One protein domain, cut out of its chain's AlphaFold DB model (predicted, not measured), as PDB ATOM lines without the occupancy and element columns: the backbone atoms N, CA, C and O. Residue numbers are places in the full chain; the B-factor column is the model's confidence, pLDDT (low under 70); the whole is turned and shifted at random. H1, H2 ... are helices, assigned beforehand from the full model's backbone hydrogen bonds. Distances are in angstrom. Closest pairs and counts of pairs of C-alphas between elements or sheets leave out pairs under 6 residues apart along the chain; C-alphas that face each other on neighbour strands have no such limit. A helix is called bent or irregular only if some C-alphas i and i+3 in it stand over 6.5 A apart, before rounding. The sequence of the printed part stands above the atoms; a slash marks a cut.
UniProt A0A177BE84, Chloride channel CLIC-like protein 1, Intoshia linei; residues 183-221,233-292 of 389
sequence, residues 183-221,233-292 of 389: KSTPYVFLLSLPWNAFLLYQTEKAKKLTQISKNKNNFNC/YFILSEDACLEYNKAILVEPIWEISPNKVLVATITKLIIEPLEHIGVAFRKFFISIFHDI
ATOM      1  N   LYS A 183       2.117   4.524 115.095       81.31
ATOM      2  CA  LYS A 183       0.939   5.408 115.140       81.31
ATOM      3  C   LYS A 183       1.295   6.866 115.436       81.31
ATOM      4  O   LYS A 183       0.571   7.748 114.995       81.31
ATOM      5  N   SER A 184       2.388   7.131 116.152       78.38
ATOM      6  CA  SER A 184       2.832   8.486 116.523       78.38
ATOM      7  C   SER A 184       3.658   9.191 115.442       78.38
ATOM      8  O   SER A 184       3.597  10.414 115.323       78.38
ATOM      9  N   THR A 185       4.368   8.424 114.610       80.50
ATOM     10  CA  THR A 185       5.197   8.923 113.499       80.50
ATOM     11  C   THR A 185       4.493   9.960 112.606       80.50
ATOM     12  O   THR A 185       5.072  11.031 112.401       80.50
ATOM     13  N   PRO A 186       3.255   9.740 112.108       82.19
ATOM     14  CA  PRO A 186       2.598  10.726 111.249       82.19
ATOM     15  C   PRO A 186       2.314  12.054 111.964       82.19
ATOM     16  O   PRO A 186       2.420  13.108 111.345       82.19
ATOM     17  N   TYR A 187       2.014  12.039 113.265       81.12
ATOM     18  CA  TYR A 187       1.715  13.260 114.022       81.12
ATOM     19  C   TYR A 187       2.954  14.129 114.217       81.12
ATOM     20  O   TYR A 187       2.910  15.337 113.988       81.12
ATOM     21  N   VAL A 188       4.074  13.513 114.595       80.81
ATOM     22  CA  VAL A 188       5.345  14.231 114.755       80.81
ATOM     23  C   VAL A 188       5.802  14.802 113.411       80.81
ATOM     24  O   VAL A 188       6.243  15.949 113.343       80.81
ATOM     25  N   PHE A 189       5.629  14.041 112.328       83.38
ATOM     26  CA  PHE A 189       5.951  14.500 110.981       83.38
ATOM     27  C   PHE A 189       5.089  15.700 110.550       83.38
ATOM     28  O   PHE A 189       5.626  16.709 110.093       83.38
ATOM     29  N   LEU A 190       3.770  15.637 110.768       82.38
ATOM     30  CA  LEU A 190       2.837  16.720 110.433       82.38
ATOM     31  C   LEU A 190       3.102  18.004 111.223       82.38
ATOM     32  O   LEU A 190       2.972  19.091 110.669       82.38
ATOM     33  N   LEU A 191       3.508  17.900 112.489       80.44
ATOM     34  CA  LEU A 191       3.881  19.063 113.302       80.44
ATOM     35  C   LEU A 191       5.246  19.647 112.907       80.44
ATOM     36  O   LEU A 191       5.473  20.849 113.050       80.44
ATOM     37  N   SER A 192       6.155  18.816 112.394       83.19
ATOM     38  CA  SER A 192       7.504  19.234 112.004       83.19
ATOM     39  C   SER A 192       7.534  20.000 110.677       83.19
ATOM     40  O   SER A 192       8.346  20.913 110.517       83.19
ATOM     41  N   LEU A 193       6.626  19.689 109.744       83.12
ATOM     42  CA  LEU A 193       6.573  20.333 108.425       83.12
ATOM     43  C   LEU A 193       6.389  21.864 108.498       83.12
ATOM     44  O   LEU A 193       7.224  22.573 107.929       83.12
ATOM     45  N   PRO A 194       5.381  22.421 109.204       81.50
ATOM     46  CA  PRO A 194       5.202  23.869 109.264       81.50
ATOM     47  C   PRO A 194       6.333  24.560 110.030       81.50
ATOM     48  O   PRO A 194       6.758  25.650 109.650       81.50
ATOM     49  N   TRP A 195       6.866  23.917 111.075       81.44
ATOM     50  CA  TRP A 195       7.985  24.462 111.844       81.44
ATOM     51  C   TRP A 195       9.245  24.611 110.984       81.44
ATOM     52  O   TRP A 195       9.884  25.666 110.971       81.44
ATOM     53  N   ASN A 196       9.583  23.581 110.207       84.06
ATOM     54  CA  ASN A 196      10.725  23.634 109.301       84.06
ATOM     55  C   ASN A 196      10.490  24.575 108.117       84.06
ATOM     56  O   ASN A 196      11.437  25.237 107.691       84.06
ATOM     57  N   ALA A 197       9.253  24.690 107.623       81.88
ATOM     58  CA  ALA A 197       8.892  25.683 106.611       81.88
ATOM     59  C   ALA A 197       9.139  27.111 107.116       81.88
ATOM     60  O   ALA A 197       9.778  27.912 106.434       81.88
ATOM     61  N   PHE A 198       8.698  27.406 108.342       81.62
ATOM     62  CA  PHE A 198       8.894  28.707 108.974       81.62
ATOM     63  C   PHE A 198      10.377  29.033 109.184       81.62
ATOM     64  O   PHE A 198      10.825  30.148 108.913       81.62
ATOM     65  N   LEU A 199      11.164  28.054 109.629       82.31
ATOM     66  CA  LEU A 199      12.598  28.240 109.813       82.31
ATOM     67  C   LEU A 199      13.318  28.493 108.480       82.31
ATOM     68  O   LEU A 199      14.131  29.411 108.395       82.31
ATOM     69  N   LEU A 200      12.996  27.725 107.432       82.75
ATOM     70  CA  LEU A 200      13.527  27.948 106.083       82.75
ATOM     71  C   LEU A 200      13.184  29.354 105.584       82.75
ATOM     72  O   LEU A 200      14.063  30.066 105.099       82.75
ATOM     73  N   TYR A 201      11.944  29.791 105.798       82.81
ATOM     74  CA  TYR A 201      11.504  31.141 105.459       82.81
ATOM     75  C   TYR A 201      12.345  32.226 106.139       82.81
ATOM     76  O   TYR A 201      12.851  33.131 105.473       82.81
ATOM     77  N   GLN A 202      12.572  32.105 107.448       77.31
ATOM     78  CA  GLN A 202      13.422  33.035 108.195       77.31
ATOM     79  C   GLN A 202      14.857  33.059 107.650       77.31
ATOM     80  O   GLN A 202      15.450  34.130 107.502       77.31
ATOM     81  N   THR A 203      15.415  31.895 107.308       79.75
ATOM     82  CA  THR A 203      16.787  31.812 106.789       79.75
ATOM     83  C   THR A 203      16.941  32.438 105.405       79.75
ATOM     84  O   THR A 203      17.924  33.140 105.172       79.75
ATOM     85  N   GLU A 204      15.975  32.258 104.503       81.44
ATOM     86  CA  GLU A 204      16.018  32.874 103.172       81.44
ATOM     87  C   GLU A 204      15.788  34.389 103.247       81.44
ATOM     88  O   GLU A 204      16.480  35.158 102.579       81.44
ATOM     89  N   LYS A 205      14.915  34.848 104.156       75.81
ATOM     90  CA  LYS A 205      14.758  36.280 104.448       75.81
ATOM     91  C   LYS A 205      16.071  36.898 104.940       75.81
ATOM     92  O   LYS A 205      16.476  37.951 104.449       75.81
ATOM     93  N   ALA A 206      16.764  36.235 105.867       73.69
ATOM     94  CA  ALA A 206      18.056  36.700 106.363       73.69
ATOM     95  C   ALA A 206      19.114  36.763 105.247       73.69
ATOM     96  O   ALA A 206      19.818  37.765 105.131       73.69
ATOM     97  N   LYS A 207      19.191  35.745 104.376       79.69
ATOM     98  CA  LYS A 207      20.112  35.747 103.226       79.69
ATOM     99  C   LYS A 207      19.847  36.921 102.284       79.69
ATOM    100  O   LYS A 207      20.791  37.654 101.984       79.69
ATOM    101  N   LYS A 208      18.586  37.172 101.913       76.31
ATOM    102  CA  LYS A 208      18.213  38.324 101.073       76.31
ATOM    103  C   LYS A 208      18.617  39.653 101.709       76.31
ATOM    104  O   LYS A 208      19.251  40.476 101.054       76.31
ATOM    105  N   LEU A 209      18.368  39.836 103.008       72.94
ATOM    106  CA  LEU A 209      18.788  41.045 103.730       72.94
ATOM    107  C   LEU A 209      20.312  41.232 103.726       72.94
ATOM    108  O   LEU A 209      20.793  42.356 103.579       72.94
ATOM    109  N   THR A 210      21.083  40.147 103.838       71.81
ATOM    110  CA  THR A 210      22.551  40.228 103.753       71.81
ATOM    111  C   THR A 210      23.066  40.512 102.342       71.81
ATOM    112  O   THR A 210      24.076  41.195 102.200       71.81
ATOM    113  N   GLN A 211      22.395  40.031 101.293       73.56
ATOM    114  CA  GLN A 211      22.741  40.370  99.906       73.56
ATOM    115  C   GLN A 211      22.449  41.845  99.617       73.56
ATOM    116  O   GLN A 211      23.299  42.551  99.077       73.56
ATOM    117  N   ILE A 212      21.295  42.340 100.073       70.69
ATOM    118  CA  ILE A 212      20.915  43.753  99.969       70.69
ATOM    119  C   ILE A 212      21.923  44.638 100.717       70.69
ATOM    120  O   ILE A 212      22.358  45.653 100.177       70.69
ATOM    121  N   SER A 213      22.351  44.258 101.928       65.00
ATOM    122  CA  SER A 213      23.313  45.055 102.705       65.00
ATOM    123  C   SER A 213      24.732  45.034 102.127       65.00
ATOM    124  O   SER A 213      25.398  46.069 102.133       65.00
ATOM    125  N   LYS A 214      25.183  43.902 101.575       67.19
ATOM    126  CA  LYS A 214      26.477  43.797 100.879       67.19
ATOM    127  C   LYS A 214      26.503  44.631  99.600       67.19
ATOM    128  O   LYS A 214      27.476  45.339  99.353       67.19
ATOM    129  N   ASN A 215      25.417  44.602  98.828       60.44
ATOM    130  CA  ASN A 215      25.326  45.329  97.565       60.44
ATOM    131  C   ASN A 215      25.028  46.824  97.756       60.44
ATOM    132  O   ASN A 215      25.417  47.621  96.908       60.44
ATOM    133  N   LYS A 216      24.473  47.247  98.902       57.09
ATOM    134  CA  LYS A 216      24.266  48.670  99.239       57.09
ATOM    135  C   LYS A 216      25.557  49.500  99.176       57.09
ATOM    136  O   LYS A 216      25.515  50.654  98.765       57.09
ATOM    137  N   ASN A 217      26.704  48.912  99.522       51.19
ATOM    138  CA  ASN A 217      28.000  49.601  99.480       51.19
ATOM    139  C   ASN A 217      28.598  49.707  98.064       51.19
ATOM    140  O   ASN A 217      29.514  50.497  97.855       51.19
ATOM    141  N   ASN A 218      28.086  48.939  97.096       51.41
ATOM    142  CA  ASN A 218      28.617  48.861  95.729       51.41
ATOM    143  C   ASN A 218      27.770  49.615  94.692       51.41
ATOM    144  O   ASN A 218      28.062  49.556  93.497       51.41
ATOM    145  N   PHE A 219      26.711  50.311  95.109       52.12
ATOM    146  CA  PHE A 219      25.637  50.680  94.196       52.12
ATOM    147  C   PHE A 219      25.444  52.176  93.973       52.12
ATOM    148  O   PHE A 219      24.735  52.860  94.703       52.12
ATOM    149  N   ASN A 220      25.955  52.621  92.826       51.75
ATOM    150  CA  ASN A 220      25.480  53.797  92.097       51.75
ATOM    151  C   ASN A 220      24.361  53.419  91.093       51.75
ATOM    152  O   ASN A 220      24.348  53.950  89.985       51.75
ATOM    153  N   CYS A 221      23.427  52.510  91.411       56.72
ATOM    154  CA  CYS A 221      22.371  52.118  90.449       56.72
ATOM    155  C   CYS A 221      21.289  53.179  90.187       56.72
ATOM    156  O   CYS A 221      20.361  52.922  89.429       56.72
ATOM    157  N   TYR A 233      28.833  47.777  78.863       54.28
ATOM    158  CA  TYR A 233      28.625  46.975  77.649       54.28
ATOM    159  C   TYR A 233      29.847  46.125  77.259       54.28
ATOM    160  O   TYR A 233      29.700  45.151  76.525       54.28
ATOM    161  N   PHE A 234      31.045  46.478  77.740       49.09
ATOM    162  CA  PHE A 234      32.290  45.781  77.406       49.09
ATOM    163  C   PHE A 234      32.771  44.802  78.481       49.09
ATOM    164  O   PHE A 234      33.648  43.985  78.201       49.09
ATOM    165  N   ILE A 235      32.209  44.846  79.689       48.31
ATOM    166  CA  ILE A 235      32.578  43.935  80.769       48.31
ATOM    167  C   ILE A 235      31.370  43.052  81.055       48.31
ATOM    168  O   ILE A 235      30.384  43.501  81.627       48.31
ATOM    169  N   LEU A 236      31.487  41.781  80.672       43.78
ATOM    170  CA  LEU A 236      30.581  40.675  80.985       43.78
ATOM    171  C   LEU A 236      30.598  40.353  82.501       43.78
ATOM    172  O   LEU A 236      30.798  39.213  82.907       43.78
ATOM    173  N   SER A 237      30.510  41.369  83.360       45.78
ATOM    174  CA  SER A 237      30.354  41.201  84.798       45.78
ATOM    175  C   SER A 237      28.869  41.068  85.067       45.78
ATOM    176  O   SER A 237      28.128  42.019  84.853       45.78
ATOM    177  N   GLU A 238      28.463  39.877  85.508       52.34
ATOM    178  CA  GLU A 238      27.121  39.578  86.004       52.34
ATOM    179  C   GLU A 238      26.594  40.762  86.815       52.34
ATOM    180  O   GLU A 238      27.180  41.155  87.827       52.34
ATOM    181  N   ASP A 239      25.545  41.394  86.290       59.69
ATOM    182  CA  ASP A 239      25.049  42.678  86.755       59.69
ATOM    183  C   ASP A 239      24.653  42.583  88.226       59.69
ATOM    184  O   ASP A 239      23.529  42.196  88.557       59.69
ATOM    185  N   ALA A 240      25.549  43.008  89.122       62.81
ATOM    186  CA  ALA A 240      25.248  43.114  90.545       62.81
ATOM    187  C   ALA A 240      23.910  43.853  90.728       62.81
ATOM    188  O   ALA A 240      23.088  43.432  91.540       62.81
ATOM    189  N   CYS A 241      23.651  44.871  89.882       64.50
ATOM    190  CA  CYS A 241      22.410  45.650  89.786       64.50
ATOM    191  C   CYS A 241      21.141  44.839  89.577       64.50
ATOM    192  O   CYS A 241      20.131  45.064  90.248       64.50
ATOM    193  N   LEU A 242      21.212  43.867  88.679       69.25
ATOM    194  CA  LEU A 242      20.119  42.954  88.416       69.25
ATOM    195  C   LEU A 242      19.870  42.042  89.621       69.25
ATOM    196  O   LEU A 242      18.716  41.793  89.963       69.25
ATOM    197  N   GLU A 243      20.929  41.579  90.287       69.12
ATOM    198  CA  GLU A 243      20.829  40.714  91.467       69.12
ATOM    199  C   GLU A 243      20.210  41.447  92.667       69.12
ATOM    200  O   GLU A 243      19.332  40.909  93.338       69.12
ATOM    201  N   TYR A 244      20.589  42.707  92.893       66.94
ATOM    202  CA  TYR A 244      19.989  43.555  93.928       66.94
ATOM    203  C   TYR A 244      18.500  43.812  93.678       66.94
ATOM    204  O   TYR A 244      17.684  43.638  94.582       66.94
ATOM    205  N   ASN A 245      18.134  44.164  92.442       65.56
ATOM    206  CA  ASN A 245      16.733  44.383  92.089       65.56
ATOM    207  C   ASN A 245      15.927  43.080  92.176       65.56
ATOM    208  O   ASN A 245      14.825  43.089  92.716       65.56
ATOM    209  N   LYS A 246      16.480  41.936  91.753       69.56
ATOM    210  CA  LYS A 246      15.844  40.623  91.960       69.56
ATOM    211  C   LYS A 246      15.639  40.296  93.439       69.56
ATOM    212  O   LYS A 246      14.581  39.787  93.794       69.56
ATOM    213  N   ALA A 247      16.619  40.588  94.294       67.06
ATOM    214  CA  ALA A 247      16.530  40.319  95.728       67.06
ATOM    215  C   ALA A 247      15.438  41.148  96.427       67.06
ATOM    216  O   ALA A 247      14.869  40.677  97.411       67.06
ATOM    217  N   ILE A 248      15.139  42.349  95.919       67.88
ATOM    218  CA  ILE A 248      14.059  43.215  96.418       67.88
ATOM    219  C   ILE A 248      12.700  42.824  95.828       67.88
ATOM    220  O   ILE A 248      11.712  42.799  96.553       67.88
ATOM    221  N   LEU A 249      12.647  42.509  94.530       67.88
ATOM    222  CA  LEU A 249      11.393  42.272  93.805       67.88
ATOM    223  C   LEU A 249      10.769  40.898  94.079       67.88
ATOM    224  O   LEU A 249       9.563  40.736  93.924       67.88
ATOM    225  N   VAL A 250      11.566  39.889  94.440       70.38
ATOM    226  CA  VAL A 250      11.054  38.526  94.646       70.38
ATOM    227  C   VAL A 250      10.797  38.281  96.124       70.38
ATOM    228  O   VAL A 250      11.732  38.181  96.924       70.38
ATOM    229  N   GLU A 251       9.534  38.075  96.485       66.62
ATOM    230  CA  GLU A 251       9.179  37.683  97.843       66.62
ATOM    231  C   GLU A 251       9.766  36.304  98.203       66.62
ATOM    232  O   GLU A 251       9.697  35.358  97.414       66.62
ATOM    233  N   PRO A 252      10.331  36.135  99.412       66.06
ATOM    234  CA  PRO A 252      10.940  34.876  99.846       66.06
ATOM    235  C   PRO A 252       9.956  33.697  99.952       66.06
ATOM    236  O   PRO A 252      10.404  32.558 100.045       66.06
ATOM    237  N   ILE A 253       8.639  33.929  99.924       68.19
ATOM    238  CA  ILE A 253       7.634  32.868 100.075       68.19
ATOM    239  C   ILE A 253       7.553  31.948  98.844       68.19
ATOM    240  O   ILE A 253       7.358  30.744  98.990       68.19
ATOM    241  N   TRP A 254       7.787  32.488  97.644       68.75
ATOM    242  CA  TRP A 254       7.692  31.750  96.375       68.75
ATOM    243  C   TRP A 254       8.949  30.943  96.041       68.75
ATOM    244  O   TRP A 254       8.924  30.042  95.206       68.75
ATOM    245  N   GLU A 255      10.062  31.240  96.706       70.50
ATOM    246  CA  GLU A 255      11.358  30.603  96.454       70.50
ATOM    247  C   GLU A 255      11.530  29.280  97.229       70.50
ATOM    248  O   GLU A 255      12.379  28.428  96.920       70.50
ATOM    249  N   ILE A 256      10.668  29.077  98.228       77.56
ATOM    250  CA  ILE A 256      10.635  27.891  99.071       77.56
ATOM    251  C   ILE A 256       9.713  26.863  98.418       77.56
ATOM    252  O   ILE A 256       8.519  26.783  98.687       77.56
ATOM    253  N   SER A 257      10.285  26.028  97.554       82.25
ATOM    254  CA  SER A 257       9.554  24.886  97.001       82.25
ATOM    255  C   SER A 257       9.138  23.908  98.122       82.25
ATOM    256  O   SER A 257       9.991  23.587  98.962       82.25
ATOM    257  N   PRO A 258       7.919  23.334  98.099       81.00
ATOM    258  CA  PRO A 258       7.457  22.352  99.091       81.00
ATOM    259  C   PRO A 258       8.416  21.168  99.287       81.00
ATOM    260  O   PRO A 258       8.631  20.702 100.406       81.00
ATOM    261  N   ASN A 259       9.080  20.735  98.213       85.19
ATOM    262  CA  ASN A 259      10.054  19.645  98.253       85.19
ATOM    263  C   ASN A 259      11.267  19.973  99.137       85.19
ATOM    264  O   ASN A 259      11.736  19.106  99.871       85.19
ATOM    265  N   LYS A 260      11.749  21.225  99.128       84.19
ATOM    266  CA  LYS A 260      12.852  21.665 100.007       84.19
ATOM    267  C   LYS A 260      12.452  21.573 101.479       84.19
ATOM    268  O   LYS A 260      13.253  21.130 102.297       84.19
ATOM    269  N   VAL A 261      11.214  21.943 101.809       85.44
ATOM    270  CA  VAL A 261      10.677  21.839 103.177       85.44
ATOM    271  C   VAL A 261      10.590  20.381 103.620       85.44
ATOM    272  O   VAL A 261      10.992  20.046 104.735       85.44
ATOM    273  N   LEU A 262      10.111  19.504 102.738       85.06
ATOM    274  CA  LEU A 262       9.985  18.075 103.013       85.06
ATOM    275  C   LEU A 262      11.357  17.426 103.240       85.06
ATOM    276  O   LEU A 262      11.549  16.740 104.243       85.06
ATOM    277  N   VAL A 263      12.333  17.701 102.370       87.19
ATOM    278  CA  VAL A 263      13.709  17.193 102.510       87.19
ATOM    279  C   VAL A 263      14.360  17.699 103.795       87.19
ATOM    280  O   VAL A 263      14.941  16.908 104.539       87.19
ATOM    281  N   ALA A 264      14.227  18.991 104.106       85.19
ATOM    282  CA  ALA A 264      14.753  19.553 105.348       85.19
ATOM    283  C   ALA A 264      14.109  18.908 106.585       85.19
ATOM    284  O   ALA A 264      14.788  18.651 107.577       85.19
ATOM    285  N   THR A 265      12.815  18.591 106.509       85.94
ATOM    286  CA  THR A 265      12.079  17.937 107.595       85.94
ATOM    287  C   THR A 265      12.525  16.499 107.804       85.94
ATOM    288  O   THR A 265      12.815  16.120 108.933       85.94
ATOM    289  N   ILE A 266      12.660  15.710 106.735       84.25
ATOM    290  CA  ILE A 266      13.194  14.342 106.819       84.25
ATOM    291  C   ILE A 266      14.614  14.353 107.386       84.25
ATOM    292  O   ILE A 266      14.939  13.547 108.256       84.25
ATOM    293  N   THR A 267      15.444  15.290 106.929       87.31
ATOM    294  CA  THR A 267      16.833  15.402 107.384       87.31
ATOM    295  C   THR A 267      16.899  15.671 108.887       87.31
ATOM    296  O   THR A 267      17.578  14.950 109.608       87.31
ATOM    297  N   LYS A 268      16.121  16.630 109.390       84.50
ATOM    298  CA  LYS A 268      16.106  16.964 110.821       84.50
ATOM    299  C   LYS A 268      15.424  15.922 111.698       84.50
ATOM    300  O   LYS A 268      15.822  15.709 112.836       84.50
ATOM    301  N   LEU A 269      14.371  15.286 111.194       83.12
ATOM    302  CA  LEU A 269      13.573  14.356 111.987       83.12
ATOM    303  C   LEU A 269      14.188  12.955 112.044       83.12
ATOM    304  O   LEU A 269      14.062  12.277 113.059       83.12
ATOM    305  N   ILE A 270      14.807  12.506 110.953       81.88
ATOM    306  CA  ILE A 270      15.294  11.132 110.812       81.88
ATOM    307  C   ILE A 270      16.818  11.111 110.771       81.88
ATOM    308  O   ILE A 270      17.428  10.355 111.521       81.88
ATOM    309  N   ILE A 271      17.444  11.931 109.924       85.88
ATOM    310  CA  ILE A 271      18.881  11.816 109.635       85.88
ATOM    311  C   ILE A 271      19.734  12.348 110.795       85.88
ATOM    312  O   ILE A 271      20.616  11.631 111.254       85.88
ATOM    313  N   GLU A 272      19.446  13.541 111.324       84.81
ATOM    314  CA  GLU A 272      20.179  14.129 112.464       84.81
ATOM    315  C   GLU A 272      20.177  13.233 113.723       84.81
ATOM    316  O   GLU A 272      21.250  12.922 114.251       84.81
ATOM    317  N   PRO A 273      19.025  12.749 114.233       82.50
ATOM    318  CA  PRO A 273      19.042  11.857 115.390       82.50
ATOM    319  C   PRO A 273      19.693  10.506 115.074       82.50
ATOM    320  O   PRO A 273      20.361   9.943 115.942       82.50
ATOM    321  N   LEU A 274      19.551   9.991 113.847       82.50
ATOM    322  CA  LEU A 274      20.214   8.756 113.432       82.50
ATOM    323  C   LEU A 274      21.738   8.917 113.375       82.50
ATOM    324  O   LEU A 274      22.452   7.977 113.715       82.50
ATOM    325  N   GLU A 275      22.244  10.096 113.021       84.69
ATOM    326  CA  GLU A 275      23.669  10.414 113.071       84.69
ATOM    327  C   GLU A 275      24.187  10.379 114.514       84.69
ATOM    328  O   GLU A 275      25.174   9.700 114.804       84.69
ATOM    329  N   HIS A 276      23.482  11.018 115.452       85.12
ATOM    330  CA  HIS A 276      23.850  10.981 116.871       85.12
ATOM    331  C   HIS A 276      23.834   9.558 117.448       85.12
ATOM    332  O   HIS A 276      24.760   9.167 118.168       85.12
ATOM    333  N   ILE A 277      22.820   8.763 117.096       83.75
ATOM    334  CA  ILE A 277      22.724   7.349 117.474       83.75
ATOM    335  C   ILE A 277      23.866   6.552 116.833       83.75
ATOM    336  O   ILE A 277      24.541   5.792 117.522       83.75
ATOM    337  N   GLY A 278      24.141   6.760 115.546       83.44
ATOM    338  CA  GLY A 278      25.212   6.091 114.811       83.44
ATOM    339  C   GLY A 278      26.597   6.375 115.393       83.44
ATOM    340  O   GLY A 278      27.410   5.462 115.529       83.44
ATOM    341  N   VAL A 279      26.858   7.613 115.824       88.44
ATOM    342  CA  VAL A 279      28.107   7.980 116.509       88.44
ATOM    343  C   VAL A 279      28.225   7.276 117.862       88.44
ATOM    344  O   VAL A 279      29.304   6.773 118.193       88.44
ATOM    345  N   ALA A 280      27.139   7.205 118.637       85.50
ATOM    346  CA  ALA A 280      27.120   6.480 119.906       85.50
ATOM    347  C   ALA A 280      27.342   4.970 119.699       85.50
ATOM    348  O   ALA A 280      28.192   4.382 120.369       85.50
ATOM    349  N   PHE A 281      26.668   4.367 118.716       83.06
ATOM    350  CA  PHE A 281      26.858   2.964 118.337       83.06
ATOM    351  C   PHE A 281      28.282   2.683 117.871       83.06
ATOM    352  O   PHE A 281      28.890   1.713 118.314       83.06
ATOM    353  N   ARG A 282      28.859   3.541 117.025       83.56
ATOM    354  CA  ARG A 282      30.248   3.399 116.572       83.56
ATOM    355  C   ARG A 282      31.214   3.399 117.754       83.56
ATOM    356  O   ARG A 282      32.098   2.552 117.805       83.56
ATOM    357  N   LYS A 283      31.057   4.330 118.699       86.50
ATOM    358  CA  LYS A 283      31.894   4.382 119.910       86.50
ATOM    359  C   LYS A 283      31.737   3.119 120.756       86.50
ATOM    360  O   LYS A 283      32.740   2.566 121.186       86.50
ATOM    361  N   PHE A 284      30.506   2.644 120.931       83.00
ATOM    362  CA  PHE A 284      30.214   1.408 121.654       83.00
ATOM    363  C   PHE A 284      30.885   0.186 121.012       83.00
ATOM    364  O   PHE A 284      31.589  -0.553 121.695       83.00
ATOM    365  N   PHE A 285      30.746   0.013 119.694       80.62
ATOM    366  CA  PHE A 285      31.388  -1.088 118.977       80.62
ATOM    367  C   PHE A 285      32.912  -0.997 119.023       80.62
ATOM    368  O   PHE A 285      33.564  -2.005 119.268       80.62
ATOM    369  N   ILE A 286      33.489   0.194 118.845       83.50
ATOM    370  CA  ILE A 286      34.941   0.370 118.959       83.50
ATOM    371  C   ILE A 286      35.414  -0.026 120.359       83.50
ATOM    372  O   ILE A 286      36.363  -0.788 120.453       83.50
ATOM    373  N   SER A 287      34.742   0.408 121.428       83.56
ATOM    374  CA  SER A 287      35.111   0.014 122.794       83.56
ATOM    375  C   SER A 287      34.994  -1.490 123.044       83.56
ATOM    376  O   SER A 287      35.842  -2.040 123.731       83.56
ATOM    377  N   ILE A 288      33.990  -2.167 122.481       78.62
ATOM    378  CA  ILE A 288      33.828  -3.621 122.648       78.62
ATOM    379  C   ILE A 288      34.880  -4.408 121.864       78.62
ATOM    380  O   ILE A 288      35.404  -5.402 122.360       78.62
ATOM    381  N   PHE A 289      35.183  -3.991 120.634       77.56
ATOM    382  CA  PHE A 289      36.112  -4.714 119.766       77.56
ATOM    383  C   PHE A 289      37.580  -4.337 119.992       77.56
ATOM    384  O   PHE A 289      38.452  -5.081 119.553       77.56
ATOM    385  N   HIS A 290      37.865  -3.221 120.670       77.75
ATOM    386  CA  HIS A 290      39.231  -2.766 120.939       77.75
ATOM    387  C   HIS A 290      40.050  -3.793 121.734       77.75
ATOM    388  O   HIS A 290      41.250  -3.927 121.506       77.75
ATOM    389  N   ASP A 291      39.401  -4.559 122.611       78.31
ATOM    390  CA  ASP A 291      40.084  -5.500 123.500       78.31
ATOM    391  C   ASP A 291      40.194  -6.922 122.913       78.31
ATOM    392  O   ASP A 291      40.726  -7.828 123.558       78.31
ATOM    393  N   ILE A 292      39.709  -7.142 121.684       79.94
ATOM    394  CA  ILE A 292      39.656  -8.468 121.057       79.94
ATOM    395  C   ILE A 292      40.782  -8.605 120.016       79.94
ATOM    396  O   ILE A 292      40.855  -7.809 119.078       79.94
TER     397      ILE A 292
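This is residues 183 to 221 and 233 to 292 of the 389 residues of the protein "Chloride channel CLIC-like protein 1" of Intoshia linei (UniProt A0A177BE84). Bent helix H3 branches steeply from long H1: arm H3a packs on it, and residues 271 to 292 stick out. Short H2 packs on H1 at residues 208 to 215. The printed part, 99 residues with helices H1, H2, H3, is all helix and extended, radius of gyration of the C-alphas 21.8 A, spanning 70 by 38 by 20 A.

Start at H1, residues 183 to 216, only just irregular: C-alphas 183 and 186 are 6.8 A apart. It touches H2, residues 240 to 249, closest at C-alphas Lys 208 and Ala 247, 5.9 A. H3, residues 258 to 289, one helix by its hydrogen bonds, is bent: C-alphas 269 and 272 are 6.6 A apart. Its arm H3a, residues 258 to 269, touches H1 with a steep tilt of 66 degrees, closest at C-alphas Val 261 and Ala 197, 5.5 A. Arm H3b, residues 272 to 289, is apart from H1. Every O i to N i+4 pair is within hydrogen-bond range in H2, H3a and H3b, 27 of 30 in H1.

Find C-alpha 183 at (0.939, 5.408, 115.140); H1 runs 51.7 A. H3b runs 25.7 A to C-alpha 289 at (36.112, -4.714, 119.766).

Residues 222 to 232 are cut out, C-alphas 221 and 233 being 15.1 A apart. Look for pLDDT under 70 at residues 213 to 221, 233 to 249 and 251 to 254.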